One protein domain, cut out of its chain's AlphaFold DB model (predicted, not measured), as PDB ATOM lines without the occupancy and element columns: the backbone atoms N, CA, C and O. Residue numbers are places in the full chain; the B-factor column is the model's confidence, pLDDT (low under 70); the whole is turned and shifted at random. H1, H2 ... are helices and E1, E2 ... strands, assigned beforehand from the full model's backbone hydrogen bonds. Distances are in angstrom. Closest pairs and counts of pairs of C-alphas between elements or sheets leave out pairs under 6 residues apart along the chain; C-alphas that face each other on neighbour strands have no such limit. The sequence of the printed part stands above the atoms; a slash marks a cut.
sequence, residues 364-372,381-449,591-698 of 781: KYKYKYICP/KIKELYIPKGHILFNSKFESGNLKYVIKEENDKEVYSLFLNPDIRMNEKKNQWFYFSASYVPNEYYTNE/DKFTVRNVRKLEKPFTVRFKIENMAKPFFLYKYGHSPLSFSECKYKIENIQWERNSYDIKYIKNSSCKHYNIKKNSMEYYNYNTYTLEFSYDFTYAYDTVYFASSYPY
ATOM      1  N   LYS A 364       7.535  50.476 -36.360       31.88
ATOM      2  CA  LYS A 364       8.383  49.323 -36.677       31.88
ATOM      3  C   LYS A 364       9.513  49.235 -35.654       31.88
ATOM      4  O   LYS A 364      10.284  50.181 -35.515       31.88
ATOM      5  N   TYR A 365       9.643  48.090 -35.001       34.72
ATOM      6  CA  TYR A 365      10.689  47.806 -34.024       34.72
ATOM      7  C   TYR A 365      11.689  46.801 -34.594       34.72
ATOM      8  O   TYR A 365      11.302  45.709 -35.008       34.72
ATOM      9  N   LYS A 366      12.977  47.162 -34.618       28.75
ATOM     10  CA  LYS A 366      14.071  46.267 -35.025       28.75
ATOM     11  C   LYS A 366      14.525  45.434 -33.828       28.75
ATOM     12  O   LYS A 366      15.065  45.985 -32.876       28.75
ATOM     13  N   TYR A 367      14.349  44.119 -33.909       33.44
ATOM     14  CA  TYR A 367      14.762  43.172 -32.875       33.44
ATOM     15  C   TYR A 367      15.835  42.212 -33.399       33.44
ATOM     16  O   TYR A 367      15.689  41.628 -34.476       33.44
ATOM     17  N   LYS A 368      16.907  42.019 -32.621       26.00
ATOM     18  CA  LYS A 368      17.950  41.020 -32.883       26.00
ATOM     19  C   LYS A 368      17.539  39.694 -32.237       26.00
ATOM     20  O   LYS A 368      17.420  39.610 -31.020       26.00
ATOM     21  N   TYR A 369      17.280  38.678 -33.055       29.44
ATOM     22  CA  TYR A 369      16.808  37.372 -32.593       29.44
ATOM     23  C   TYR A 369      17.997  36.470 -32.234       29.44
ATOM     24  O   TYR A 369      18.681  35.970 -33.127       29.44
ATOM     25  N   ILE A 370      18.239  36.256 -30.939       27.23
ATOM     26  CA  ILE A 370      19.233  35.292 -30.446       27.23
ATOM     27  C   ILE A 370      18.511  33.962 -30.205       27.23
ATOM     28  O   ILE A 370      17.576  33.894 -29.413       27.23
ATOM     29  N   CYS A 371      18.919  32.908 -30.915       25.08
ATOM     30  CA  CYS A 371      18.317  31.579 -30.807       25.08
ATOM     31  C   CYS A 371      19.190  30.680 -29.909       25.08
ATOM     32  O   CYS A 371      20.318  30.395 -30.310       25.08
ATOM     33  N   PRO A 372      18.711  30.180 -28.753       28.61
ATOM     34  CA  PRO A 372      19.551  29.407 -27.825       28.61
ATOM     35  C   PRO A 372      19.972  28.015 -28.320       28.61
ATOM     36  O   PRO A 372      20.787  27.360 -27.677       28.61
ATOM     37  N   LYS A 381      20.161  37.902 -38.478       33.44
ATOM     38  CA  LYS A 381      18.881  38.360 -39.039       33.44
ATOM     39  C   LYS A 381      18.046  39.149 -38.026       33.44
ATOM     40  O   LYS A 381      17.150  38.616 -37.370       33.44
ATOM     41  N   ILE A 382      18.325  40.453 -37.959       35.03
ATOM     42  CA  ILE A 382      17.436  41.473 -37.389       35.03
ATOM     43  C   ILE A 382      16.068  41.364 -38.076       35.03
ATOM     44  O   ILE A 382      15.982  41.391 -39.305       35.03
ATOM     45  N   LYS A 383      14.995  41.263 -37.290       35.28
ATOM     46  CA  LYS A 383      13.612  41.260 -37.786       35.28
ATOM     47  C   LYS A 383      12.909  42.552 -37.386       35.28
ATOM     48  O   LYS A 383      13.058  43.019 -36.258       35.28
ATOM     49  N   GLU A 384      12.122  43.110 -38.301       31.28
ATOM     50  CA  GLU A 384      11.220  44.224 -38.000       31.28
ATOM     51  C   GLU A 384       9.852  43.687 -37.567       31.28
ATOM     52  O   GLU A 384       9.164  43.034 -38.350       31.28
ATOM     53  N   LEU A 385       9.446  43.981 -36.332       34.75
ATOM     54  CA  LEU A 385       8.081  43.769 -35.857       34.75
ATOM     55  C   LEU A 385       7.300  45.077 -36.008       34.75
ATOM     56  O   LEU A 385       7.665  46.095 -35.420       34.75
ATOM     57  N   TYR A 386       6.216  45.052 -36.777       38.25
ATOM     58  CA  TYR A 386       5.260  46.152 -36.852       38.25
ATOM     59  C   TYR A 386       4.073  45.853 -35.939       38.25
ATOM     60  O   TYR A 386       3.407  44.834 -36.115       38.25
ATOM     61  N   ILE A 387       3.789  46.742 -34.984       39.62
ATOM     62  CA  ILE A 387       2.547  46.671 -34.206       39.62
ATOM     63  C   ILE A 387       1.492  47.488 -34.956       39.62
ATOM     64  O   ILE A 387       1.668  48.701 -35.087       39.62
ATOM     65  N   PRO A 388       0.401  46.892 -35.462       41.94
ATOM     66  CA  PRO A 388      -0.614  47.646 -36.180       41.94
ATOM     67  C   PRO A 388      -1.390  48.567 -35.234       41.94
ATOM     68  O   PRO A 388      -1.786  48.165 -34.141       41.94
ATOM     69  N   LYS A 389      -1.684  49.794 -35.684       50.53
ATOM     70  CA  LYS A 389      -2.703  50.629 -35.031       50.53
ATOM     71  C   LYS A 389      -4.048  49.905 -35.104       50.53
ATOM     72  O   LYS A 389      -4.524  49.589 -36.196       50.53
ATOM     73  N   GLY A 390      -4.639  49.642 -33.947       60.03
ATOM     74  CA  GLY A 390      -5.889  48.904 -33.816       60.03
ATOM     75  C   GLY A 390      -6.632  49.308 -32.551       60.03
ATOM     76  O   GLY A 390      -6.015  49.691 -31.557       60.03
ATOM     77  N   HIS A 391      -7.959  49.237 -32.606       70.94
ATOM     78  CA  HIS A 391      -8.822  49.571 -31.476       70.94
ATOM     79  C   HIS A 391      -8.756  48.562 -30.333       70.94
ATOM     80  O   HIS A 391      -9.034  48.925 -29.197       70.94
ATOM     81  N   ILE A 392      -8.371  47.319 -30.620       74.75
ATOM     82  CA  ILE A 392      -8.223  46.255 -29.631       74.75
ATOM     83  C   ILE A 392      -6.797  45.715 -29.672       74.75
ATOM     84  O   ILE A 392      -6.300  45.341 -30.738       74.75
ATOM     85  N   LEU A 393      -6.163  45.675 -28.500       69.94
ATOM     86  CA  LEU A 393      -4.868  45.040 -28.261       69.94
ATOM     87  C   LEU A 393      -5.092  43.735 -27.492       69.94
ATOM     88  O   LEU A 393      -5.836  43.724 -26.515       69.94
ATOM     89  N   PHE A 394      -4.462  42.643 -27.922       69.38
ATOM     90  CA  PHE A 394      -4.640  41.315 -27.324       69.38
ATOM     91  C   PHE A 394      -3.411  40.896 -26.518       69.38
ATOM     92  O   PHE A 394      -2.283  41.208 -26.901       69.38
ATOM     93  N   ASN A 395      -3.624  40.140 -25.441       64.25
ATOM     94  CA  ASN A 395      -2.553  39.507 -24.676       64.25
ATOM     95  C   ASN A 395      -2.998  38.147 -24.100       64.25
ATOM     96  O   ASN A 395      -4.132  37.981 -23.656       64.25
ATOM     97  N   SER A 396      -2.083  37.180 -24.082       67.50
ATOM     98  CA  SER A 396      -2.199  35.890 -23.375       67.50
ATOM     99  C   SER A 396      -0.944  35.540 -22.561       67.50
ATOM    100  O   SER A 396      -0.850  34.444 -22.017       67.50
ATOM    101  N   LYS A 397       0.015  36.472 -22.443       60.75
ATOM    102  CA  LYS A 397       1.195  36.371 -21.575       60.75
ATOM    103  C   LYS A 397       0.795  36.609 -20.118       60.75
ATOM    104  O   LYS A 397       0.972  37.695 -19.567       60.75
ATOM    105  N   PHE A 398       0.167  35.602 -19.531       60.78
ATOM    106  CA  PHE A 398      -0.109  35.494 -18.105       60.78
ATOM    107  C   PHE A 398      -0.416  34.036 -17.758       60.78
ATOM    108  O   PHE A 398      -0.541  33.172 -18.628       60.78
ATOM    109  N   GLU A 399      -0.506  33.743 -16.465       59.44
ATOM    110  CA  GLU A 399      -0.697  32.381 -15.988       59.44
ATOM    111  C   GLU A 399      -2.026  31.778 -16.472       59.44
ATOM    112  O   GLU A 399      -3.076  32.420 -16.424       59.44
ATOM    113  N   SER A 400      -1.966  30.535 -16.958       67.75
ATOM    114  CA  SER A 400      -3.073  29.839 -17.627       67.75
ATOM    115  C   SER A 400      -3.629  30.553 -18.872       67.75
ATOM    116  O   SER A 400      -4.745  30.252 -19.280       67.75
ATOM    117  N   GLY A 401      -2.894  31.481 -19.496       69.56
ATOM    118  CA  GLY A 401      -3.306  32.122 -20.747       69.56
ATOM    119  C   GLY A 401      -3.253  31.181 -21.962       69.56
ATOM    120  O   GLY A 401      -2.318  30.395 -22.117       69.56
ATOM    121  N   ASN A 402      -4.240  31.282 -22.859       79.56
ATOM    122  CA  ASN A 402      -4.247  30.627 -24.170       79.56
ATOM    123  C   ASN A 402      -4.876  31.523 -25.244       79.56
ATOM    124  O   ASN A 402      -6.095  31.687 -25.313       79.56
ATOM    125  N   LEU A 403      -4.000  32.045 -26.101       78.88
ATOM    126  CA  LEU A 403      -4.284  32.617 -27.413       78.88
ATOM    127  C   LEU A 403      -2.966  32.588 -28.187       78.88
ATOM    128  O   LEU A 403      -1.963  33.089 -27.676       78.88
ATOM    129  N   LYS A 404      -2.959  32.005 -29.386       77.06
ATOM    130  CA  LYS A 404      -1.765  31.880 -30.226       77.06
ATOM    131  C   LYS A 404      -1.588  33.091 -31.131       77.06
ATOM    132  O   LYS A 404      -0.504  33.659 -31.190       77.06
ATOM    133  N   TYR A 405      -2.630  33.470 -31.869       71.19
ATOM    134  CA  TYR A 405      -2.592  34.631 -32.758       71.19
ATOM    135  C   TYR A 405      -3.984  35.186 -33.044       71.19
ATOM    136  O   TYR A 405      -4.991  34.515 -32.817       71.19
ATOM    137  N   VAL A 406      -4.021  36.423 -33.543       75.62
ATOM    138  CA  VAL A 406      -5.255  37.107 -33.943       75.62
ATOM    139  C   VAL A 406      -5.076  37.779 -35.292       75.62
ATOM    140  O   VAL A 406      -4.072  38.450 -35.534       75.62
ATOM    141  N   ILE A 407      -6.083  37.622 -36.142       73.38
ATOM    142  CA  ILE A 407      -6.267  38.307 -37.418       73.38
ATOM    143  C   ILE A 407      -7.389  39.333 -37.227       73.38
ATOM    144  O   ILE A 407      -8.387  39.037 -36.570       73.38
ATOM    145  N   LYS A 408      -7.234  40.540 -37.778       78.00
ATOM    146  CA  LYS A 408      -8.348  41.479 -37.932       78.00
ATOM    147  C   LYS A 408      -8.934  41.322 -39.332       78.00
ATOM    148  O   LYS A 408      -8.186  41.397 -40.305       78.00
ATOM    149  N   GLU A 409     -10.245  41.128 -39.412       77.19
ATOM    150  CA  GLU A 409     -10.950  40.977 -40.686       77.19
ATOM    151  C   GLU A 409     -10.868  42.270 -41.515       77.19
ATOM    152  O   GLU A 409     -10.866  43.377 -40.972       77.19
ATOM    153  N   GLU A 410     -10.789  42.144 -42.841       64.31
ATOM    154  CA  GLU A 410     -10.602  43.300 -43.733       64.31
ATOM    155  C   GLU A 410     -11.907  44.067 -43.995       64.31
ATOM    156  O   GLU A 410     -11.902  45.296 -44.058       64.31
ATOM    157  N   ASN A 411     -13.026  43.345 -44.105       60.81
ATOM    158  CA  ASN A 411     -14.320  43.898 -44.521       60.81
ATOM    159  C   ASN A 411     -15.146  44.488 -43.367       60.81
ATOM    160  O   ASN A 411     -15.998  45.343 -43.596       60.81
ATOM    161  N   ASP A 412     -14.924  44.022 -42.136       61.69
ATOM    162  CA  ASP A 412     -15.828  44.237 -41.004       61.69
ATOM    163  C   ASP A 412     -15.054  44.925 -39.866       61.69
ATOM    164  O   ASP A 412     -14.107  44.366 -39.309       61.69
ATOM    165  N   LYS A 413     -15.399  46.188 -39.561       66.19
ATOM    166  CA  LYS A 413     -14.463  47.128 -38.908       66.19
ATOM    167  C   LYS A 413     -13.920  46.667 -37.559       66.19
ATOM    168  O   LYS A 413     -12.775  46.993 -37.283       66.19
ATOM    169  N   GLU A 414     -14.676  45.929 -36.746       86.38
ATOM    170  CA  GLU A 414     -14.243  45.435 -35.423       86.38
ATOM    171  C   GLU A 414     -14.543  43.941 -35.215       86.38
ATOM    172  O   GLU A 414     -14.984  43.510 -34.146       86.38
ATOM    173  N   VAL A 415     -14.287  43.138 -36.254       86.50
ATOM    174  CA  VAL A 415     -14.290  41.671 -36.161       86.50
ATOM    175  C   VAL A 415     -12.865  41.133 -36.115       86.50
ATOM    176  O   VAL A 415     -11.999  41.526 -36.899       86.50
ATOM    177  N   TYR A 416     -12.636  40.210 -35.185       86.44
ATOM    178  CA  TYR A 416     -11.332  39.618 -34.923       86.44
ATOM    179  C   TYR A 416     -11.420  38.092 -34.907       86.44
ATOM    180  O   TYR A 416     -12.180  37.523 -34.120       86.44
ATOM    181  N   SER A 417     -10.602  37.438 -35.731       85.94
ATOM    182  CA  SER A 417     -10.481  35.981 -35.788       85.94
ATOM    183  C   SER A 417      -9.282  35.505 -34.967       85.94
ATOM    184  O   SER A 417      -8.120  35.797 -35.259       85.94
ATOM    185  N   LEU A 418      -9.597  34.804 -33.882       91.25
ATOM    186  CA  LEU A 418      -8.720  34.349 -32.811       91.25
ATOM    187  C   LEU A 418      -8.391  32.866 -33.003       91.25
ATOM    188  O   LEU A 418      -9.264  32.047 -33.295       91.25
ATOM    189  N   PHE A 419      -7.134  32.506 -32.763       85.94
ATOM    190  CA  PHE A 419      -6.660  31.130 -32.868       85.94
ATOM    191  C   PHE A 419      -5.952  30.725 -31.582       85.94
ATOM    192  O   PHE A 419      -5.008  31.384 -31.149       85.94
ATOM    193  N   LEU A 420      -6.405  29.632 -30.974       87.25
ATOM    194  CA  LEU A 420      -5.847  29.059 -29.752       87.25
ATOM    195  C   LEU A 420      -4.621  28.189 -30.046       87.25
ATOM    196  O   LEU A 420      -4.443  27.686 -31.163       87.25
ATOM    197  N   ASN A 421      -3.812  27.960 -29.015       79.62
ATOM    198  CA  ASN A 421      -2.826  26.890 -29.014       79.62
ATOM    199  C   ASN A 421      -3.489  25.521 -28.805       79.62
ATOM    200  O   ASN A 421      -4.457  25.422 -28.045       79.62
ATOM    201  N   PRO A 422      -2.955  24.465 -29.446       75.44
ATOM    202  CA  PRO A 422      -3.298  23.090 -29.125       75.44
ATOM    203  C   PRO A 422      -2.586  22.618 -27.854       75.44
ATOM    204  O   PRO A 422      -1.469  23.049 -27.554       75.44
ATOM    205  N   ASP A 423      -3.205  21.668 -27.159       71.75
ATOM    206  CA  ASP A 423      -2.624  21.041 -25.975       71.75
ATOM    207  C   ASP A 423      -1.317  20.298 -26.290       71.75
ATOM    208  O   ASP A 423      -1.186  19.563 -27.276       71.75
ATOM    209  N   ILE A 424      -0.325  20.490 -25.422       64.81
ATOM    210  CA  ILE A 424       1.023  19.950 -25.587       64.81
ATOM    211  C   ILE A 424       0.998  18.416 -25.460       64.81
ATOM    212  O   ILE A 424       0.431  17.871 -24.518       64.81
ATOM    213  N   ARG A 425       1.676  17.723 -26.390       58.16
ATOM    214  CA  ARG A 425       1.809  16.247 -26.459       58.16
ATOM    215  C   ARG A 425       0.496  15.468 -26.665       58.16
ATOM    216  O   ARG A 425       0.474  14.265 -26.419       58.16
ATOM    217  N   MET A 426      -0.575  16.095 -27.158       56.53
ATOM    218  CA  MET A 426      -1.788  15.365 -27.551       56.53
ATOM    219  C   MET A 426      -1.781  14.982 -29.040       56.53
ATOM    220  O   MET A 426      -1.595  15.834 -29.906       56.53
ATOM    221  N   ASN A 427      -2.038  13.702 -29.340       50.50
ATOM    222  CA  ASN A 427      -2.193  13.204 -30.718       50.50
ATOM    223  C   ASN A 427      -3.463  13.763 -31.392       50.50
ATOM    224  O   ASN A 427      -3.489  14.006 -32.595       50.50
ATOM    225  N   GLU A 428      -4.504  14.006 -30.594       58.62
ATOM    226  CA  GLU A 428      -5.721  14.727 -30.972       58.62
ATOM    227  C   GLU A 428      -5.623  16.164 -30.443       58.62
ATOM    228  O   GLU A 428      -5.413  16.359 -29.247       58.62
ATOM    229  N   LYS A 429      -5.803  17.185 -31.286       62.31
ATOM    230  CA  LYS A 429      -5.746  18.593 -30.846       62.31
ATOM    231  C   LYS A 429      -7.070  18.988 -30.183       62.31
ATOM    232  O   LYS A 429      -8.078  19.105 -30.875       62.31
ATOM    233  N   LYS A 430      -7.084  19.191 -28.858       68.69
ATOM    234  CA  LYS A 430      -8.313  19.411 -28.058       68.69
ATOM    235  C   LYS A 430      -8.593  20.877 -27.710       68.69
ATOM    236  O   LYS A 430      -9.205  21.164 -26.685       68.69
ATOM    237  N   ASN A 431      -8.226  21.784 -28.620       75.38
ATOM    238  CA  ASN A 431      -8.507  23.223 -28.586       75.38
ATOM    239  C   ASN A 431      -9.943  23.513 -28.100       75.38
ATOM    240  O   ASN A 431     -10.907  23.308 -28.841       75.38
ATOM    241  N   GLN A 432     -10.101  23.967 -26.857       79.44
ATOM    242  CA  GLN A 432     -11.425  24.169 -26.256       79.44
ATOM    243  C   GLN A 432     -11.411  25.176 -25.107       79.44
ATOM    244  O   GLN A 432     -12.340  25.974 -24.972       79.44
ATOM    245  N   TRP A 433     -10.373  25.123 -24.272       82.75
ATOM    246  CA  TRP A 433     -10.153  26.093 -23.212       82.75
ATOM    247  C   TRP A 433      -9.447  27.326 -23.782       82.75
ATOM    248  O   TRP A 433      -8.494  27.212 -24.552       82.75
ATOM    249  N   PHE A 434      -9.921  28.507 -23.398       86.88
ATOM    250  CA  PHE A 434      -9.305  29.779 -23.754       86.88
ATOM    251  C   PHE A 434      -9.261  30.687 -22.534       86.88
ATOM    252  O   PHE A 434     -10.172  30.661 -21.702       86.88
ATOM    253  N   TYR A 435      -8.206  31.494 -22.451       83.44
ATOM    254  CA  TYR A 435      -8.083  32.572 -21.479       83.44
ATOM    255  C   TYR A 435      -7.160  33.644 -22.065       83.44
ATOM    256  O   TYR A 435      -5.975  33.400 -22.286       83.44
ATOM    257  N   PHE A 436      -7.704  34.813 -22.386       82.44
ATOM    258  CA  PHE A 436      -6.963  35.920 -22.997       82.44
ATOM    259  C   PHE A 436      -7.525  37.258 -22.519       82.44
ATOM    260  O   PHE A 436      -8.649  37.314 -22.029       82.44
ATOM    261  N   SER A 437      -6.764  38.339 -22.658       81.50
ATOM    262  CA  SER A 437      -7.257  39.698 -22.442       81.50
ATOM    263  C   SER A 437      -7.298  40.479 -23.749       81.50
ATOM    264  O   SER A 437      -6.439  40.312 -24.617       81.50
ATOM    265  N   ALA A 438      -8.283  41.359 -23.860       80.00
ATOM    266  CA  ALA A 438      -8.422  42.339 -24.921       80.00
ATOM    267  C   ALA A 438      -8.592  43.729 -24.287       80.00
ATOM    268  O   ALA A 438      -9.434  43.910 -23.405       80.00
ATOM    269  N   SER A 439      -7.786  44.700 -24.715       77.12
ATOM    270  CA  SER A 439      -7.772  46.065 -24.176       77.12
ATOM    271  C   SER A 439      -8.244  47.068 -25.226       77.12
ATOM    272  O   SER A 439      -7.713  47.078 -26.339       77.12
ATOM    273  N   TYR A 440      -9.219  47.916 -24.881       76.56
ATOM    274  CA  TYR A 440      -9.814  48.878 -25.815       76.56
ATOM    275  C   TYR A 440      -9.088  50.227 -25.843       76.56
ATOM    276  O   TYR A 440      -9.033  50.947 -24.848       76.56
ATOM    277  N   VAL A 441      -8.600  50.608 -27.022       68.62
ATOM    278  CA  VAL A 441      -7.878  51.852 -27.298       68.62
ATOM    279  C   VAL A 441      -8.733  52.767 -28.197       68.62
ATOM    280  O   VAL A 441      -8.934  52.467 -29.379       68.62
ATOM    281  N   PRO A 442      -9.242  53.904 -27.677       66.31
ATOM    282  CA  PRO A 442      -9.968  54.896 -28.471       66.31
ATOM    283  C   PRO A 442      -9.107  55.533 -29.569       66.31
ATOM    284  O   PRO A 442      -7.899  55.698 -29.403       66.31
ATOM    285  N   ASN A 443      -9.735  56.001 -30.657       66.88
ATOM    286  CA  ASN A 443      -9.019  56.683 -31.750       66.88
ATOM    287  C   ASN A 443      -8.252  57.931 -31.292       66.88
ATOM    288  O   ASN A 443      -7.212  58.232 -31.863       66.88
ATOM    289  N   GLU A 444      -8.707  58.603 -30.233       57.59
ATOM    290  CA  GLU A 444      -8.031  59.747 -29.601       57.59
ATOM    291  C   GLU A 444      -6.575  59.442 -29.215       57.59
ATOM    292  O   GLU A 444      -5.723  60.327 -29.261       57.59
ATOM    293  N   TYR A 445      -6.255  58.189 -28.884       52.91
ATOM    294  CA  TYR A 445      -4.882  57.756 -28.619       52.91
ATOM    295  C   TYR A 445      -3.987  57.839 -29.870       52.91
ATOM    296  O   TYR A 445      -2.791  58.103 -29.772       52.91
ATOM    297  N   TYR A 446      -4.569  57.657 -31.061       51.97
ATOM    298  CA  TYR A 446      -3.877  57.654 -32.351       51.97
ATOM    299  C   TYR A 446      -3.991  58.967 -33.138       51.97
ATOM    300  O   TYR A 446      -3.116  59.233 -33.965       51.97
ATOM    301  N   THR A 447      -5.050  59.755 -32.914       48.16
ATOM    302  CA  THR A 447      -5.320  61.039 -33.589       48.16
ATOM    303  C   THR A 447      -4.805  62.253 -32.821       48.16
ATOM    304  O   THR A 447      -4.883  63.368 -33.332       48.16
ATOM    305  N   ASN A 448      -4.258  62.069 -31.615       47.19
ATOM    306  CA  ASN A 448      -3.633  63.146 -30.855       47.19
ATOM    307  C   ASN A 448      -2.410  63.709 -31.601       47.19
ATOM    308  O   ASN A 448      -1.281  63.246 -31.424       47.19
ATOM    309  N   GLU A 449      -2.609  64.785 -32.363       42.69
ATOM    310  CA  GLU A 449      -1.513  65.617 -32.872       42.69
ATOM    311  C   GLU A 449      -0.675  66.202 -31.726       42.69
ATOM    312  O   GLU A 449       0.519  66.425 -31.904       42.69
ATOM    313  N   ASP A 591       2.936  45.437 -20.814       34.16
ATOM    314  CA  ASP A 591       1.822  46.339 -21.176       34.16
ATOM    315  C   ASP A 591       0.653  46.519 -20.178       34.16
ATOM    316  O   ASP A 591      -0.526  46.532 -20.539       34.16
ATOM    317  N   LYS A 592       0.972  46.799 -18.907       32.78
ATOM    318  CA  LYS A 592       0.008  47.425 -17.988       32.78
ATOM    319  C   LYS A 592      -0.215  48.902 -18.322       32.78
ATOM    320  O   LYS A 592       0.561  49.763 -17.905       32.78
ATOM    321  N   PHE A 593      -1.354  49.216 -18.932       32.97
ATOM    322  CA  PHE A 593      -1.871  50.584 -18.954       32.97
ATOM    323  C   PHE A 593      -2.213  51.048 -17.524       32.97
ATOM    324  O   PHE A 593      -3.237  50.673 -16.955       32.97
ATOM    325  N   THR A 594      -1.378  51.899 -16.921       32.69
ATOM    326  CA  THR A 594      -1.647  52.503 -15.597       32.69
ATOM    327  C   THR A 594      -2.607  53.696 -15.703       32.69
ATOM    328  O   THR A 594      -2.308  54.812 -15.281       32.69
ATOM    329  N   VAL A 595      -3.786  53.460 -16.286       34.22
ATOM    330  CA  VAL A 595      -4.752  54.512 -16.626       34.22
ATOM    331  C   VAL A 595      -5.311  55.179 -15.370       34.22
ATOM    332  O   VAL A 595      -5.998  54.564 -14.552       34.22
ATOM    333  N   ARG A 596      -5.078  56.485 -15.263       34.59
ATOM    334  CA  ARG A 596      -5.966  57.411 -14.551       34.59
ATOM    335  C   ARG A 596      -6.749  58.194 -15.602       34.59
ATOM    336  O   ARG A 596      -6.270  58.351 -16.719       34.59
ATOM    337  N   ASN A 597      -7.948  58.648 -15.247       40.41
ATOM    338  CA  ASN A 597      -8.944  59.205 -16.174       40.41
ATOM    339  C   ASN A 597      -9.562  58.157 -17.129       40.41
ATOM    340  O   ASN A 597      -9.903  58.467 -18.269       40.41
ATOM    341  N   VAL A 598      -9.770  56.925 -16.644       53.12
ATOM    342  CA  VAL A 598     -10.734  55.989 -17.252       53.12
ATOM    343  C   VAL A 598     -12.110  56.663 -17.256       53.12
ATOM    344  O   VAL A 598     -12.694  56.875 -16.192       53.12
ATOM    345  N   ARG A 599     -12.632  56.999 -18.439       66.75
ATOM    346  CA  ARG A 599     -14.006  57.494 -18.608       66.75
ATOM    347  C   ARG A 599     -14.931  56.375 -19.072       66.75
ATOM    348  O   ARG A 599     -14.522  55.530 -19.870       66.75
ATOM    349  N   LYS A 600     -16.179  56.392 -18.598       81.44
ATOM    350  CA  LYS A 600     -17.257  55.606 -19.211       81.44
ATOM    351  C   LYS A 600     -17.531  56.181 -20.604       81.44
ATOM    352  O   LYS A 600     -17.434  57.395 -20.789       81.44
ATOM    353  N   LEU A 601     -17.790  55.323 -21.581       80.56
ATOM    354  CA  LEU A 601     -18.072  55.750 -22.951       80.56
ATOM    355  C   LEU A 601     -19.537  56.183 -23.075       80.56
ATOM    356  O   LEU A 601     -20.417  55.569 -22.478       80.56
ATOM    357  N   GLU A 602     -19.802  57.217 -23.876       85.94
ATOM    358  CA  GLU A 602     -21.166  57.689 -24.184       85.94
ATOM    359  C   GLU A 602     -21.979  56.649 -24.968       85.94
ATOM    360  O   GLU A 602     -23.198  56.565 -24.837       85.94
ATOM    361  N   LYS A 603     -21.285  55.837 -25.772       89.06
ATOM    362  CA  LYS A 603     -21.804  54.655 -26.461       89.06
ATOM    363  C   LYS A 603     -20.801  53.515 -26.265       89.06
ATOM    364  O   LYS A 603     -19.601  53.789 -26.360       89.06
ATOM    365  N   PRO A 604     -21.238  52.274 -25.991       91.94
ATOM    366  CA  PRO A 604     -20.330  51.137 -25.927       91.94
ATOM    367  C   PRO A 604     -19.548  50.953 -27.231       91.94
ATOM    368  O   PRO A 604     -20.033  51.281 -28.315       91.94
ATOM    369  N   PHE A 605     -18.334  50.425 -27.120       90.81
ATOM    370  CA  PHE A 605     -17.532  50.010 -28.262       90.81
ATOM    371  C   PHE A 605     -17.671  48.495 -28.437       90.81
ATOM    372  O   PHE A 605     -17.010  47.712 -27.750       90.81
ATOM    373  N   THR A 606     -18.578  48.097 -29.328       94.31
ATOM    374  CA  THR A 606     -18.867  46.694 -29.636       94.31
ATOM    375  C   THR A 606     -17.742  46.053 -30.445       94.31
ATOM    376  O   THR A 606     -17.283  46.611 -31.442       94.31
ATOM    377  N   VAL A 607     -17.340  44.845 -30.056       93.38
ATOM    378  CA  VAL A 607     -16.340  44.020 -30.750       93.38
ATOM    379  C   VAL A 607     -16.888  42.612 -30.934       93.38
ATOM    380  O   VAL A 607     -17.489  42.064 -30.008       93.38
ATOM    381  N   ARG A 608     -16.652  42.003 -32.102       95.12
ATOM    382  CA  ARG A 608     -17.020  40.605 -32.374       95.12
ATOM    383  C   ARG A 608     -15.767  39.733 -32.440       95.12
ATOM    384  O   ARG A 608     -14.880  39.968 -33.261       95.12
ATOM    385  N   PHE A 609     -15.707  38.710 -31.600       95.50
ATOM    386  CA  PHE A 609     -14.614  37.743 -31.562       95.50
ATOM    387  C   PHE A 609     -15.062  36.423 -32.197       95.50
ATOM    388  O   PHE A 609     -16.140  35.923 -31.883       95.50
ATOM    389  N   LYS A 610     -14.224  35.845 -33.061       93.69
ATOM    390  CA  LYS A 610     -14.405  34.523 -33.678       93.69
ATOM    391  C   LYS A 610     -13.239  33.621 -33.283       93.69
ATOM    392  O   LYS A 610     -12.149  33.780 -33.816       93.69
ATOM    393  N   ILE A 611     -13.420  32.678 -32.364       94.19
ATOM    394  CA  ILE A 611     -12.387  31.671 -32.072       94.19
ATOM    395  C   ILE A 611     -12.547  30.528 -33.078       94.19
ATOM    396  O   ILE A 611     -13.420  29.681 -32.901       94.19
ATOM    397  N   GLU A 612     -11.757  30.528 -34.154       90.38
ATOM    398  CA  GLU A 612     -12.017  29.701 -35.350       90.38
ATOM    399  C   GLU A 612     -11.540  28.244 -35.257       90.38
ATOM    400  O   GLU A 612     -11.959  27.398 -36.050       90.38
ATOM    401  N   ASN A 613     -10.634  27.931 -34.328       90.38
ATOM    402  CA  ASN A 613      -9.961  26.632 -34.273       90.38
ATOM    403  C   ASN A 613     -10.383  25.751 -33.085       90.38
ATOM    404  O   ASN A 613      -9.563  24.980 -32.584       90.38
ATOM    405  N   MET A 614     -11.647  25.844 -32.654       88.81
ATOM    406  CA  MET A 614     -12.221  24.989 -31.603       88.81
ATOM    407  C   MET A 614     -12.392  23.546 -32.108       88.81
ATOM    408  O   MET A 614     -12.666  23.321 -33.288       88.81
ATOM    409  N   ALA A 615     -12.237  22.558 -31.223       85.19
ATOM    410  CA  ALA A 615     -12.150  21.145 -31.602       85.19
ATOM    411  C   ALA A 615     -13.444  20.332 -31.393       85.19
ATOM    412  O   ALA A 615     -13.735  19.444 -32.196       85.19
ATOM    413  N   LYS A 616     -14.221  20.575 -30.324       83.56
ATOM    414  CA  LYS A 616     -15.366  19.703 -29.976       83.56
ATOM    415  C   LYS A 616     -16.629  20.066 -30.796       83.56
ATOM    416  O   LYS A 616     -17.027  21.230 -30.774       83.56
ATOM    417  N   PRO A 617     -17.333  19.107 -31.440       76.12
ATOM    418  CA  PRO A 617     -18.583  19.364 -32.183       76.12
ATOM    419  C   PRO A 617     -19.791  19.733 -31.305       76.12
ATOM    420  O   PRO A 617     -20.741  20.365 -31.770       76.12
ATOM    421  N   PHE A 618     -19.763  19.330 -30.033       70.62
ATOM    422  CA  PHE A 618     -20.786  19.630 -29.038       70.62
ATOM    423  C   PHE A 618     -20.100  20.222 -27.807       70.62
ATOM    424  O   PHE A 618     -19.193  19.616 -27.236       70.62
ATOM    425  N   PHE A 619     -20.518  21.425 -27.422       76.38
ATOM    426  CA  PHE A 619     -20.039  22.132 -26.239       76.38
ATOM    427  C   PHE A 619     -21.117  23.111 -25.761       76.38
ATOM    428  O   PHE A 619     -22.033  23.433 -26.518       76.38
ATOM    429  N   LEU A 620     -21.003  23.612 -24.527       75.19
ATOM    430  CA  LEU A 620     -22.027  24.440 -23.872       75.19
ATOM    431  C   LEU A 620     -22.470  25.663 -24.699       75.19
ATOM    432  O   LEU A 620     -23.644  26.017 -24.673       75.19
ATOM    433  N   TYR A 621     -21.576  26.273 -25.489       82.00
ATOM    434  CA  TYR A 621     -21.905  27.413 -26.362       82.00
ATOM    435  C   TYR A 621     -22.974  27.092 -27.423       82.00
ATOM    436  O   TYR A 621     -23.732  27.972 -27.814       82.00
ATOM    437  N   LYS A 622     -23.100  25.823 -27.843       77.69
ATOM    438  CA  LYS A 622     -24.173  25.360 -28.744       77.69
ATOM    439  C   LYS A 622     -25.561  25.387 -28.080       77.69
ATOM    440  O   LYS A 622     -26.567  25.382 -28.778       77.69
ATOM    441  N   TYR A 623     -25.608  25.444 -26.750       79.75
ATOM    442  CA  TYR A 623     -26.817  25.507 -25.927       79.75
ATOM    443  C   TYR A 623     -27.007  26.899 -25.289       79.75
ATOM    444  O   TYR A 623     -27.516  27.013 -24.178       79.75
ATOM    445  N   GLY A 624     -26.547  27.965 -25.959       74.31
ATOM    446  CA  GLY A 624     -26.755  29.357 -25.527       74.31
ATOM    447  C   GLY A 624     -25.884  29.830 -24.356       74.31
ATOM    448  O   GLY A 624     -26.060  30.943 -23.868       74.31
ATOM    449  N   HIS A 625     -24.929  29.019 -23.894       81.56
ATOM    450  CA  HIS A 625     -23.967  29.445 -22.877       81.56
ATOM    451  C   HIS A 625     -23.077  30.580 -23.417       81.56
ATOM    452  O   HIS A 625     -22.676  30.555 -24.577       81.56
ATOM    453  N   SER A 626     -22.718  31.545 -22.571       86.69
ATOM    454  CA  SER A 626     -21.874  32.697 -22.929       86.69
ATOM    455  C   SER A 626     -20.468  32.568 -22.316       86.69
ATOM    456  O   SER A 626     -20.359  32.028 -21.210       86.69
ATOM    457  N   PRO A 627     -19.380  33.019 -22.977       91.12
ATOM    458  CA  PRO A 627     -18.059  33.175 -22.354       91.12
ATOM    459  C   PRO A 627     -18.102  33.935 -21.016       91.12
ATOM    460  O   PRO A 627     -18.978  34.768 -20.793       91.12
ATOM    461  N   LEU A 628     -17.146  33.670 -20.119       86.62
ATOM    462  CA  LEU A 628     -16.915  34.569 -18.985       86.62
ATOM    463  C   LEU A 628     -16.127  35.787 -19.460       86.62
ATOM    464  O   LEU A 628     -15.144  35.627 -20.187       86.62
ATOM    465  N   SER A 629     -16.508  36.968 -18.984       90.00
ATOM    466  CA  SER A 629     -15.708  38.186 -19.074       90.00
ATOM    467  C   SER A 629     -15.411  38.761 -17.683       90.00
ATOM    468  O   SER A 629     -16.175  38.562 -16.735       90.00
ATOM    469  N   PHE A 630     -14.294  39.471 -17.549       83.00
ATOM    470  CA  PHE A 630     -13.949  40.281 -16.381       83.00
ATOM    471  C   PHE A 630     -13.308  41.585 -16.853       83.00
ATOM    472  O   PHE A 630     -12.210  41.580 -17.407       83.00
ATOM    473  N   SER A 631     -14.012  42.696 -16.649       82.56
ATOM    474  CA  SER A 631     -13.539  44.050 -16.953       82.56
ATOM    475  C   SER A 631     -12.841  44.640 -15.731       82.56
ATOM    476  O   SER A 631     -13.435  44.757 -14.653       82.56
ATOM    477  N   GLU A 632     -11.589  45.062 -15.900       74.38
ATOM    478  CA  GLU A 632     -10.854  45.753 -14.843       74.38
ATOM    479  C   GLU A 632     -11.532  47.064 -14.422       74.38
ATOM    480  O   GLU A 632     -11.499  47.421 -13.242       74.38
ATOM    481  N   CYS A 633     -12.143  47.797 -15.357       74.44
ATOM    482  CA  CYS A 633     -12.807  49.063 -15.050       74.44
ATOM    483  C   CYS A 633     -14.139  48.851 -14.328       74.44
ATOM    484  O   CYS A 633     -14.364  49.491 -13.299       74.44
ATOM    485  N   LYS A 634     -14.976  47.902 -14.768       75.25
ATOM    486  CA  LYS A 634     -16.196  47.518 -14.040       75.25
ATOM    487  C   LYS A 634     -15.885  46.979 -12.641       75.25
ATOM    488  O   LYS A 634     -16.605  47.301 -11.699       75.25
ATOM    489  N   TYR A 635     -14.787  46.243 -12.457       71.69
ATOM    490  CA  TYR A 635     -14.355  45.817 -11.123       71.69
ATOM    491  C   TYR A 635     -13.961  46.998 -10.225       71.69
ATOM    492  O   TYR A 635     -14.418  47.092  -9.087       71.69
ATOM    493  N   LYS A 636     -13.154  47.939 -10.730       61.78
ATOM    494  CA  LYS A 636     -12.665  49.088  -9.942       61.78
ATOM    495  C   LYS A 636     -13.740  50.144  -9.660       61.78
ATOM    496  O   LYS A 636     -13.652  50.817  -8.636       61.78
ATOM    497  N   ILE A 637     -14.703  50.319 -10.568       70.62
ATOM    498  CA  ILE A 637     -15.694  51.411 -10.536       70.62
ATOM    499  C   ILE A 637     -17.065  50.916 -10.057       70.62
ATOM    500  O   ILE A 637     -17.709  51.586  -9.254       70.62
ATOM    501  N   GLU A 638     -17.503  49.740 -10.515       77.12
ATOM    502  CA  GLU A 638     -18.848  49.194 -10.270       77.12
ATOM    503  C   GLU A 638     -18.830  47.966  -9.327       77.12
ATOM    504  O   GLU A 638     -19.887  47.471  -8.937       77.12
ATOM    505  N   ASN A 639     -17.644  47.485  -8.910       70.88
ATOM    506  CA  ASN A 639     -17.436  46.288  -8.072       70.88
ATOM    507  C   ASN A 639     -18.025  44.987  -8.679       70.88
ATOM    508  O   ASN A 639     -18.282  43.999  -7.982       70.88
ATOM    509  N   ILE A 640     -18.199  44.968 -10.003       67.62
ATOM    510  CA  ILE A 640     -18.607  43.789 -10.774       67.62
ATOM    511  C   ILE A 640     -17.397  42.850 -10.910       67.62
ATOM    512  O   ILE A 640     -16.275  43.291 -11.146       67.62
ATOM    513  N   GLN A 641     -17.608  41.552 -10.704       82.25
ATOM    514  CA  GLN A 641     -16.575  40.514 -10.846       82.25
ATOM    515  C   GLN A 641     -16.771  39.786 -12.190       82.25
ATOM    516  O   GLN A 641     -17.304  40.372 -13.127       82.25
ATOM    517  N   TRP A 642     -16.325  38.536 -12.318       81.38
ATOM    518  CA  TRP A 642     -16.590  37.725 -13.509       81.38
ATOM    519  C   TRP A 642     -18.096  37.644 -13.816       81.38
ATOM    520  O   TRP A 642     -18.901  37.337 -12.935       81.38
ATOM    521  N   GLU A 643     -18.465  37.890 -15.070       86.19
ATOM    522  CA  GLU A 643     -19.847  37.927 -15.562       86.19
ATOM    523  C   GLU A 643     -19.976  37.178 -16.904       86.19
ATOM    524  O   GLU A 643     -18.991  36.962 -17.607       86.19
ATOM    525  N   ARG A 644     -21.192  36.745 -17.266       89.06
ATOM    526  CA  ARG A 644     -21.505  36.127 -18.571       89.06
ATOM    527  C   ARG A 644     -22.377  37.084 -19.381       89.06
ATOM    528  O   ARG A 644     -23.596  36.953 -19.392       89.06
ATOM    529  N   ASN A 645     -21.743  38.087 -19.978       90.62
ATOM    530  CA  ASN A 645     -22.399  39.222 -20.640       90.62
ATOM    531  C   ASN A 645     -22.079  39.353 -22.140       90.62
ATOM    532  O   ASN A 645     -22.599  40.258 -22.787       90.62
ATOM    533  N   SER A 646     -21.240  38.476 -22.697       92.94
ATOM    534  CA  SER A 646     -21.083  38.374 -24.147       92.94
ATOM    535  C   SER A 646     -22.384  37.856 -24.768       92.94
ATOM    536  O   SER A 646     -23.063  37.018 -24.168       92.94
ATOM    537  N   TYR A 647     -22.719  38.332 -25.960       94.62
ATOM    538  CA  TYR A 647     -23.984  38.064 -26.653       94.62
ATOM    539  C   TYR A 647     -23.732  37.686 -28.126       94.62
ATOM    540  O   TYR A 647     -22.592  37.412 -28.499       94.62
ATOM    541  N   ASP A 648     -24.782  37.566 -28.946       93.75
ATOM    542  CA  ASP A 648     -24.730  37.067 -30.339       93.75
ATOM    543  C   ASP A 648     -23.987  35.723 -30.514       93.75
ATOM    544  O   ASP A 648     -23.366  35.475 -31.549       93.75
ATOM    545  N   ILE A 649     -24.014  34.859 -29.491       94.31
ATOM    546  CA  ILE A 649     -23.177  33.654 -29.453       94.31
ATOM    547  C   ILE A 649     -23.606  32.659 -30.533       94.31
ATOM    548  O   ILE A 649     -24.760  32.229 -30.575       94.31
ATOM    549  N   LYS A 650     -22.655  32.230 -31.368       93.00
ATOM    550  CA  LYS A 650     -22.855  31.182 -32.381       93.00
ATOM    551  C   LYS A 650     -21.748  30.143 -32.271       93.00
ATOM    552  O   LYS A 650     -20.588  30.481 -32.036       93.00
ATOM    553  N   TYR A 651     -22.096  28.876 -32.486       93.75
ATOM    554  CA  TYR A 651     -21.136  27.774 -32.516       93.75
ATOM    555  C   TYR A 651     -21.327  26.942 -33.787       93.75
ATOM    556  O   TYR A 651     -22.276  26.164 -33.896       93.75
ATOM    557  N   ILE A 652     -20.455  27.160 -34.772       91.94
ATOM    558  CA  ILE A 652     -20.657  26.751 -36.174       91.94
ATOM    559  C   ILE A 652     -19.531  25.802 -36.607       91.94
ATOM    560  O   ILE A 652     -18.384  25.984 -36.208       91.94
ATOM    561  N   LYS A 653     -19.834  24.785 -37.427       91.56
ATOM    562  CA  LYS A 653     -18.815  23.925 -38.057       91.56
ATOM    563  C   LYS A 653     -18.154  24.661 -39.225       91.56
ATOM    564  O   LYS A 653     -18.858  25.171 -40.092       91.56
ATOM    565  N   ASN A 654     -16.827  24.653 -39.308       90.00
ATOM    566  CA  ASN A 654     -16.120  25.338 -40.387       90.00
ATOM    567  C   ASN A 654     -16.115  24.495 -41.672       90.00
ATOM    568  O   ASN A 654     -15.621  23.368 -41.679       90.00
ATOM    569  N   SER A 655     -16.590  25.066 -42.784       83.69
ATOM    570  CA  SER A 655     -16.522  24.430 -44.112       83.69
ATOM    571  C   SER A 655     -15.092  24.352 -44.659       83.69
ATOM    572  O   SER A 655     -14.753  23.419 -45.378       83.69
ATOM    573  N   SER A 656     -14.228  25.309 -44.294       80.00
ATOM    574  CA  SER A 656     -12.794  25.270 -44.595       80.00
ATOM    575  C   SER A 656     -11.983  25.487 -43.321       80.00
ATOM    576  O   SER A 656     -11.903  26.602 -42.810       80.00
ATOM    577  N   CYS A 657     -11.388  24.418 -42.800       82.62
ATOM    578  CA  CYS A 657     -10.641  24.441 -41.545       82.62
ATOM    579  C   CYS A 657      -9.212  24.931 -41.818       82.62
ATOM    580  O   CYS A 657      -8.338  24.134 -42.148       82.62
ATOM    581  N   LYS A 658      -8.991  26.247 -41.768       81.56
ATOM    582  CA  LYS A 658      -7.719  26.894 -42.134       81.56
ATOM    583  C   LYS A 658      -6.924  27.341 -40.904       81.56
ATOM    584  O   LYS A 658      -7.496  27.561 -39.841       81.56
ATOM    585  N   HIS A 659      -5.611  27.508 -41.054       76.94
ATOM    586  CA  HIS A 659      -4.774  28.232 -40.098       76.94
ATOM    587  C   HIS A 659      -3.608  28.936 -40.783       76.94
ATOM    588  O   HIS A 659      -3.079  28.480 -41.795       76.94
ATOM    589  N   TYR A 660      -3.138  30.020 -40.179       69.81
ATOM    590  CA  TYR A 660      -1.945  30.706 -40.634       69.81
ATOM    591  C   TYR A 660      -0.687  29.940 -40.196       69.81
ATOM    592  O   TYR A 660      -0.587  29.458 -39.060       69.81
ATOM    593  N   ASN A 661       0.285  29.807 -41.096       65.12
ATOM    594  CA  ASN A 661       1.610  29.270 -40.826       65.12
ATOM    595  C   ASN A 661       2.643  30.395 -40.928       65.12
ATOM    596  O   ASN A 661       3.094  30.766 -42.009       65.12
ATOM    597  N   ILE A 662       3.067  30.887 -39.766       57.81
ATOM    598  CA  ILE A 662       3.999  32.006 -39.616       57.81
ATOM    599  C   ILE A 662       5.370  31.681 -40.222       57.81
ATOM    600  O   ILE A 662       6.009  32.556 -40.796       57.81
ATOM    601  N   LYS A 663       5.811  30.416 -40.174       58.41
ATOM    602  CA  LYS A 663       7.102  29.996 -40.748       58.41
ATOM    603  C   LYS A 663       7.106  30.015 -42.281       58.41
ATOM    604  O   LYS A 663       8.178  30.112 -42.867       58.41
ATOM    605  N   LYS A 664       5.931  29.913 -42.913       60.34
ATOM    606  CA  LYS A 664       5.739  29.973 -44.375       60.34
ATOM    607  C   LYS A 664       5.072  31.271 -44.854       60.34
ATOM    608  O   LYS A 664       4.918  31.455 -46.056       60.34
ATOM    609  N   ASN A 665       4.666  32.149 -43.932       59.03
ATOM    610  CA  ASN A 665       3.883  33.361 -44.187       59.03
ATOM    611  C   ASN A 665       2.606  33.097 -45.027       59.03
ATOM    612  O   ASN A 665       2.220  33.910 -45.869       59.03
ATOM    613  N   SER A 666       1.961  31.939 -44.839       66.62
ATOM    614  CA  SER A 666       0.883  31.445 -45.710       66.62
ATOM    615  C   SER A 666      -0.274  30.810 -44.933       66.62
ATOM    616  O   SER A 666      -0.141  30.470 -43.759       66.62
ATOM    617  N   MET A 667      -1.426  30.652 -45.591       72.75
ATOM    618  CA  MET A 667      -2.590  29.959 -45.037       72.75
ATOM    619  C   MET A 667      -2.547  28.471 -45.420       72.75
ATOM    620  O   MET A 667      -2.464  28.135 -46.600       72.75
ATOM    621  N   GLU A 668      -2.622  27.588 -44.430       78.31
ATOM    622  CA  GLU A 668      -2.664  26.129 -44.580       78.31
ATOM    623  C   GLU A 668      -4.009  25.569 -44.088       78.31
ATOM    624  O   GLU A 668      -4.816  26.283 -43.491       78.31
ATOM    625  N   TYR A 669      -4.260  24.282 -44.338       81.88
ATOM    626  CA  TYR A 669      -5.458  23.581 -43.874       81.88
ATOM    627  C   TYR A 669      -5.138  22.656 -42.697       81.88
ATOM    628  O   TYR A 669      -4.157  21.911 -42.718       81.88
ATOM    629  N   TYR A 670      -6.007  22.655 -41.688       78.50
ATOM    630  CA  TYR A 670      -6.046  21.608 -40.677       78.50
ATOM    631  C   TYR A 670      -6.494  20.283 -41.303       78.50
ATOM    632  O   TYR A 670      -7.451  20.226 -42.069       78.50
ATOM    633  N   ASN A 671      -5.853  19.188 -40.894       78.38
ATOM    634  CA  ASN A 671      -6.208  17.820 -41.275       78.38
ATOM    635  C   ASN A 671      -7.406  17.246 -40.480       78.38
ATOM    636  O   ASN A 671      -7.545  16.032 -40.362       78.38
ATOM    637  N   TYR A 672      -8.231  18.107 -39.878       79.38
ATOM    638  CA  TYR A 672      -9.377  17.758 -39.037       79.38
ATOM    639  C   TYR A 672     -10.415  18.889 -39.053       79.38
ATOM    640  O   TYR A 672     -10.086  20.043 -39.333       79.38
ATOM    641  N   ASN A 673     -11.672  18.558 -38.741       85.31
ATOM    642  CA  ASN A 673     -12.757  19.538 -38.659       85.31
ATOM    643  C   ASN A 673     -12.573  20.464 -37.444       85.31
ATOM    644  O   ASN A 673     -12.422  19.971 -36.327       85.31
ATOM    645  N   THR A 674     -12.677  21.779 -37.645       89.31
ATOM    646  CA  THR A 674     -12.755  22.785 -36.577       89.31
ATOM    647  C   THR A 674     -14.127  23.452 -36.525       89.31
ATOM    648  O   THR A 674     -14.942  23.346 -37.447       89.31
ATOM    649  N   TYR A 675     -14.376  24.140 -35.417       92.19
ATOM    650  CA  TYR A 675     -15.597  24.877 -35.128       92.19
ATOM    651  C   TYR A 675     -15.240  26.317 -34.759       92.19
ATOM    652  O   TYR A 675     -14.235  26.558 -34.088       92.19
ATOM    653  N   THR A 676     -16.076  27.266 -35.174       93.38
ATOM    654  CA  THR A 676     -15.960  28.672 -34.788       93.38
ATOM    655  C   THR A 676     -16.916  28.979 -33.649       93.38
ATOM    656  O   THR A 676     -18.124  28.764 -33.776       93.38
ATOM    657  N   LEU A 677     -16.377  29.518 -32.555       94.88
ATOM    658  CA  LEU A 677     -17.145  30.223 -31.530       94.88
ATOM    659  C   LEU A 677     -17.148  31.719 -31.860       94.88
ATOM    660  O   LEU A 677     -16.125  32.377 -31.695       94.88
ATOM    661  N   GLU A 678     -18.285  32.249 -32.301       94.88
ATOM    662  CA  GLU A 678     -18.493  33.688 -32.488       94.88
ATOM    663  C   GLU A 678     -19.228  34.271 -31.272       94.88
ATOM    664  O   GLU A 678     -20.147  33.630 -30.761       94.88
ATOM    665  N   PHE A 679     -18.833  35.459 -30.803       95.94
ATOM    666  CA  PHE A 679     -19.567  36.242 -29.800       95.94
ATOM    667  C   PHE A 679     -19.264  37.747 -29.895       95.94
ATOM    668  O   PHE A 679     -18.152  38.148 -30.245       95.94
ATOM    669  N   SER A 680     -20.247  38.574 -29.539       96.31
ATOM    670  CA  SER A 680     -20.141  40.029 -29.380       96.31
ATOM    671  C   SER A 680     -19.863  40.409 -27.918       96.31
ATOM    672  O   SER A 680     -20.333  39.738 -26.994       96.31
ATOM    673  N   TYR A 681     -19.124  41.498 -27.696       96.94
ATOM    674  CA  TYR A 681     -18.910  42.110 -26.380       96.94
ATOM    675  C   TYR A 681     -18.831  43.638 -26.472       96.94
ATOM    676  O   TYR A 681     -18.208  44.178 -27.386       96.94
ATOM    677  N   ASP A 682     -19.392  44.320 -25.473       95.94
ATOM    678  CA  ASP A 682     -19.434  45.779 -25.366       95.94
ATOM    679  C   ASP A 682     -18.413  46.326 -24.358       95.94
ATOM    680  O   ASP A 682     -18.604  46.273 -23.136       95.94
ATOM    681  N   PHE A 683     -17.342  46.943 -24.864       91.38
ATOM    682  CA  PHE A 683     -16.446  47.740 -24.028       91.38
ATOM    683  C   PHE A 683     -17.171  49.021 -23.603       91.38
ATOM    684  O   PHE A 683     -17.590  49.824 -24.432       91.38
ATOM    685  N   THR A 684     -17.322  49.226 -22.295       91.94
ATOM    686  CA  THR A 684     -18.085  50.353 -21.718       91.94
ATOM    687  C   THR A 684     -17.200  51.473 -21.165       91.94
ATOM    688  O   THR A 684     -17.704  52.532 -20.792       91.94
ATOM    689  N   TYR A 685     -15.881  51.271 -21.149       79.25
ATOM    690  CA  TYR A 685     -14.892  52.181 -20.576       79.25
ATOM    691  C   TYR A 685     -13.693  52.365 -21.518       79.25
ATOM    692  O   TYR A 685     -13.230  51.416 -22.149       79.25
ATOM    693  N   ALA A 686     -13.178  53.592 -21.612       66.94
ATOM    694  CA  ALA A 686     -11.967  53.897 -22.373       66.94
ATOM    695  C   ALA A 686     -10.724  53.302 -21.690       66.94
ATOM    696  O   ALA A 686     -10.551  53.492 -20.485       66.94
ATOM    697  N   TYR A 687      -9.837  52.663 -22.465       68.00
ATOM    698  CA  TYR A 687      -8.609  52.019 -21.967       68.00
ATOM    699  C   TYR A 687      -8.857  50.865 -20.979       68.00
ATOM    700  O   TYR A 687      -7.983  50.516 -20.184       68.00
ATOM    701  N   ASP A 688     -10.049  50.264 -21.028       70.38
ATOM    702  CA  ASP A 688     -10.383  49.083 -20.237       70.38
ATOM    703  C   ASP A 688      -9.683  47.835 -20.771       70.38
ATOM    704  O   ASP A 688      -9.527  47.668 -21.980       70.38
ATOM    705  N   THR A 689      -9.293  46.950 -19.856       77.12
ATOM    706  CA  THR A 689      -8.738  45.630 -20.161       77.12
ATOM    707  C   THR A 689      -9.729  44.586 -19.680       77.12
ATOM    708  O   THR A 689     -10.057  44.516 -18.493       77.12
ATOM    709  N   VAL A 690     -10.229  43.798 -20.629       82.00
ATOM    710  CA  VAL A 690     -11.253  42.787 -20.395       82.00
ATOM    711  C   VAL A 690     -10.659  41.414 -20.647       82.00
ATOM    712  O   VAL A 690     -10.153  41.118 -21.728       82.00
ATOM    713  N   TYR A 691     -10.727  40.574 -19.627       84.88
ATOM    714  CA  TYR A 691     -10.299  39.187 -19.655       84.88
ATOM    715  C   TYR A 691     -11.464  38.295 -20.079       84.88
ATOM    716  O   TYR A 691     -12.541  38.392 -19.501       84.88
ATOM    717  N   PHE A 692     -11.247  37.411 -21.051       91.62
ATOM    718  CA  PHE A 692     -12.226  36.454 -21.564       91.62
ATOM    719  C   PHE A 692     -11.761  35.029 -21.288       91.62
ATOM    720  O   PHE A 692     -10.626  34.680 -21.618       91.62
ATOM    721  N   ALA A 693     -12.632  34.200 -20.712       85.44
ATOM    722  CA  ALA A 693     -12.306  32.827 -20.339       85.44
ATOM    723  C   ALA A 693     -13.457  31.848 -20.615       85.44
ATOM    724  O   ALA A 693     -14.637  32.204 -20.545       85.44
ATOM    725  N   SER A 694     -13.126  30.583 -20.889       84.56
ATOM    726  CA  SER A 694     -14.138  29.528 -21.062       84.56
ATOM    727  C   SER A 694     -14.827  29.144 -19.743       84.56
ATOM    728  O   SER A 694     -16.046  28.963 -19.689       84.56
ATOM    729  N   SER A 695     -14.038  29.088 -18.669       77.69
ATOM    730  CA  SER A 695     -14.433  28.807 -17.283       77.69
ATOM    731  C   SER A 695     -13.608  29.685 -16.339       77.69
ATOM    732  O   SER A 695     -12.634  30.292 -16.774       77.69
ATOM    733  N   TYR A 696     -14.002  29.778 -15.064       71.00
ATOM    734  CA  TYR A 696     -13.303  30.600 -14.068       71.00
ATOM    735  C   TYR A 696     -11.815  30.210 -13.999       71.00
ATOM    736  O   TYR A 696     -11.530  29.057 -13.662       71.00
ATOM    737  N   PRO A 697     -10.871  31.124 -14.299       68.06
ATOM    738  CA  PRO A 697      -9.451  30.809 -14.215       68.06
ATOM    739  C   PRO A 697      -9.047  30.481 -12.777       68.06
ATOM    740  O   PRO A 697      -9.368  31.221 -11.847       68.06
ATOM    741  N   TYR A 698      -8.320  29.380 -12.604       58.41
ATOM    742  CA  TYR A 698      -7.749  28.969 -11.326       58.41
ATOM    743  C   TYR A 698      -6.247  28.758 -11.522       58.41
ATOM    744  O   TYR A 698      -5.828  27.830 -12.215       58.41
TER     745      TYR A 698
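AT A GLANCE: This is residues 364 to 372, 381 to 449 and 591 to 698 of the 781 residues of an uncharacterized protein of Plasmodium falciparum RAJ116 (UniProt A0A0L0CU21). Two twisted sheets lie face to face as a sandwich, one of five strands, built round the long strands E7 and E12, and one of four, while a separate ribbon of two strands, E1 and E2, lies well off to one side. A small hairpin, E10 and E11, lies past one end of the five-stranded sheet, and the short helices H2 and H3 sit at the sandwich's margins. The printed part has 186 residues, in the order E1 E2 E3 E4 E5 E6 H1 E7 H2 E8 H3 E9 E10 E11 E12 E13, and its class is mostly strand. The larger sheet runs E4 E5 E7 E12 E9 and is mixed; the smaller runs E3 E6 E13 E8 and is antiparallel throughout. The whole is compact, with a radius of gyration of the C-alphas of 17.5 A and spans of 49 by 48 by 35 A.

IN THESE COORDINATES: The printed part begins with E1, residues 364 to 368, whose C-alpha 364 is at (8.383, 49.323, -36.677). E2 is residues 382 to 386, E3 residues 392 to 395, E4 residues 405 to 408 and E5 residues 415 to 419, 13.4 A long. E6, residues 435 to 440, is 17.0 A long, and helix H1 is residues 444 to 447. E7, residues 600 to 614, is the longest strand at 33.4 A; it starts at C-alpha 600 (-17.257, 55.606, -19.211) and bends by 89 degrees at residue 603. Helix H2, residues 620 to 623, and E8, residues 628 to 631, come next. Helix H3, residues 632 to 638, is 9.8 A long, and E9, residues 647 to 653, is 18.9 A long. E10 is residues 658 to 661 and E11 residues 666 to 669. E12, residues 675 to 685, is 30.9 A long, and E13, residues 689 to 693, ends at C-alpha 693 (-12.306, 32.827, -20.339).

HOW THE PARTS SIT: In the larger sheet, which is twisted, E7 and E12 are antiparallel at 163 degrees, with N 607 and O 681 2.9 A apart, within hydrogen-bond range. E5 and E7 are parallel at 39 degrees, with N 418 and O 610 at 2.8 A. The edge strand E4 forms a hairpin with E5, with N 407 and O 417 at 2.9 A. The other edge strand, E9, is antiparallel to E12, with N 650 and O 678 at 2.9 A. The smaller sheet faces this one as a sandwich, two sheets face to face, 9.1 A centre to centre between the facing parts, with their strands at 30 degrees. In it, E6 and E13 are antiparallel at 154 degrees, with N 438 and O 690 at 2.8 A. E3 pairs with E6 by N 395 and O 437, 2.9 A, and E8 with E13 by N 630 and O 691, 2.8 A. H2 is on the larger sheet at a height of 7.3 A, over none of its strands, but only just, with two of its four C-alphas falling on E9; its closest C-alphas to E9 are those of Lys 622 and Tyr 651, 5.4 A. H3 only grazes both sheets; its closest C-alphas to E13 are those of Glu 632 and Thr 689, 5.7 A. H1 is on neither sheet. The hairpin E10 and E11 has N 659 and O 668 at 2.8 A. E1 and E2, antiparallel at 151 degrees with N 365 and O 385 at 2.8 A, are apart from the other named elements. Every O i to N i+4 pair of H3 is within hydrogen-bond range; H1 and H2 are too short for such a pair.

THE WHOLE: The two C-alphas farthest apart, those of Asn 427 and Glu 449, are 52.5 A apart. Residues 373 to 380 are not printed, with 14.4 A between C-alphas 372 and 381, nor are residues 450 to 590, with 22.8 A between C-alphas 449 and 591. Of the links printed whole, the one from E5 to E6 is long. The mean pLDDT of the printed part is 71.7, and 70 residues are under 70, among them 364 to 372, 381 to 390 and 591 to 599.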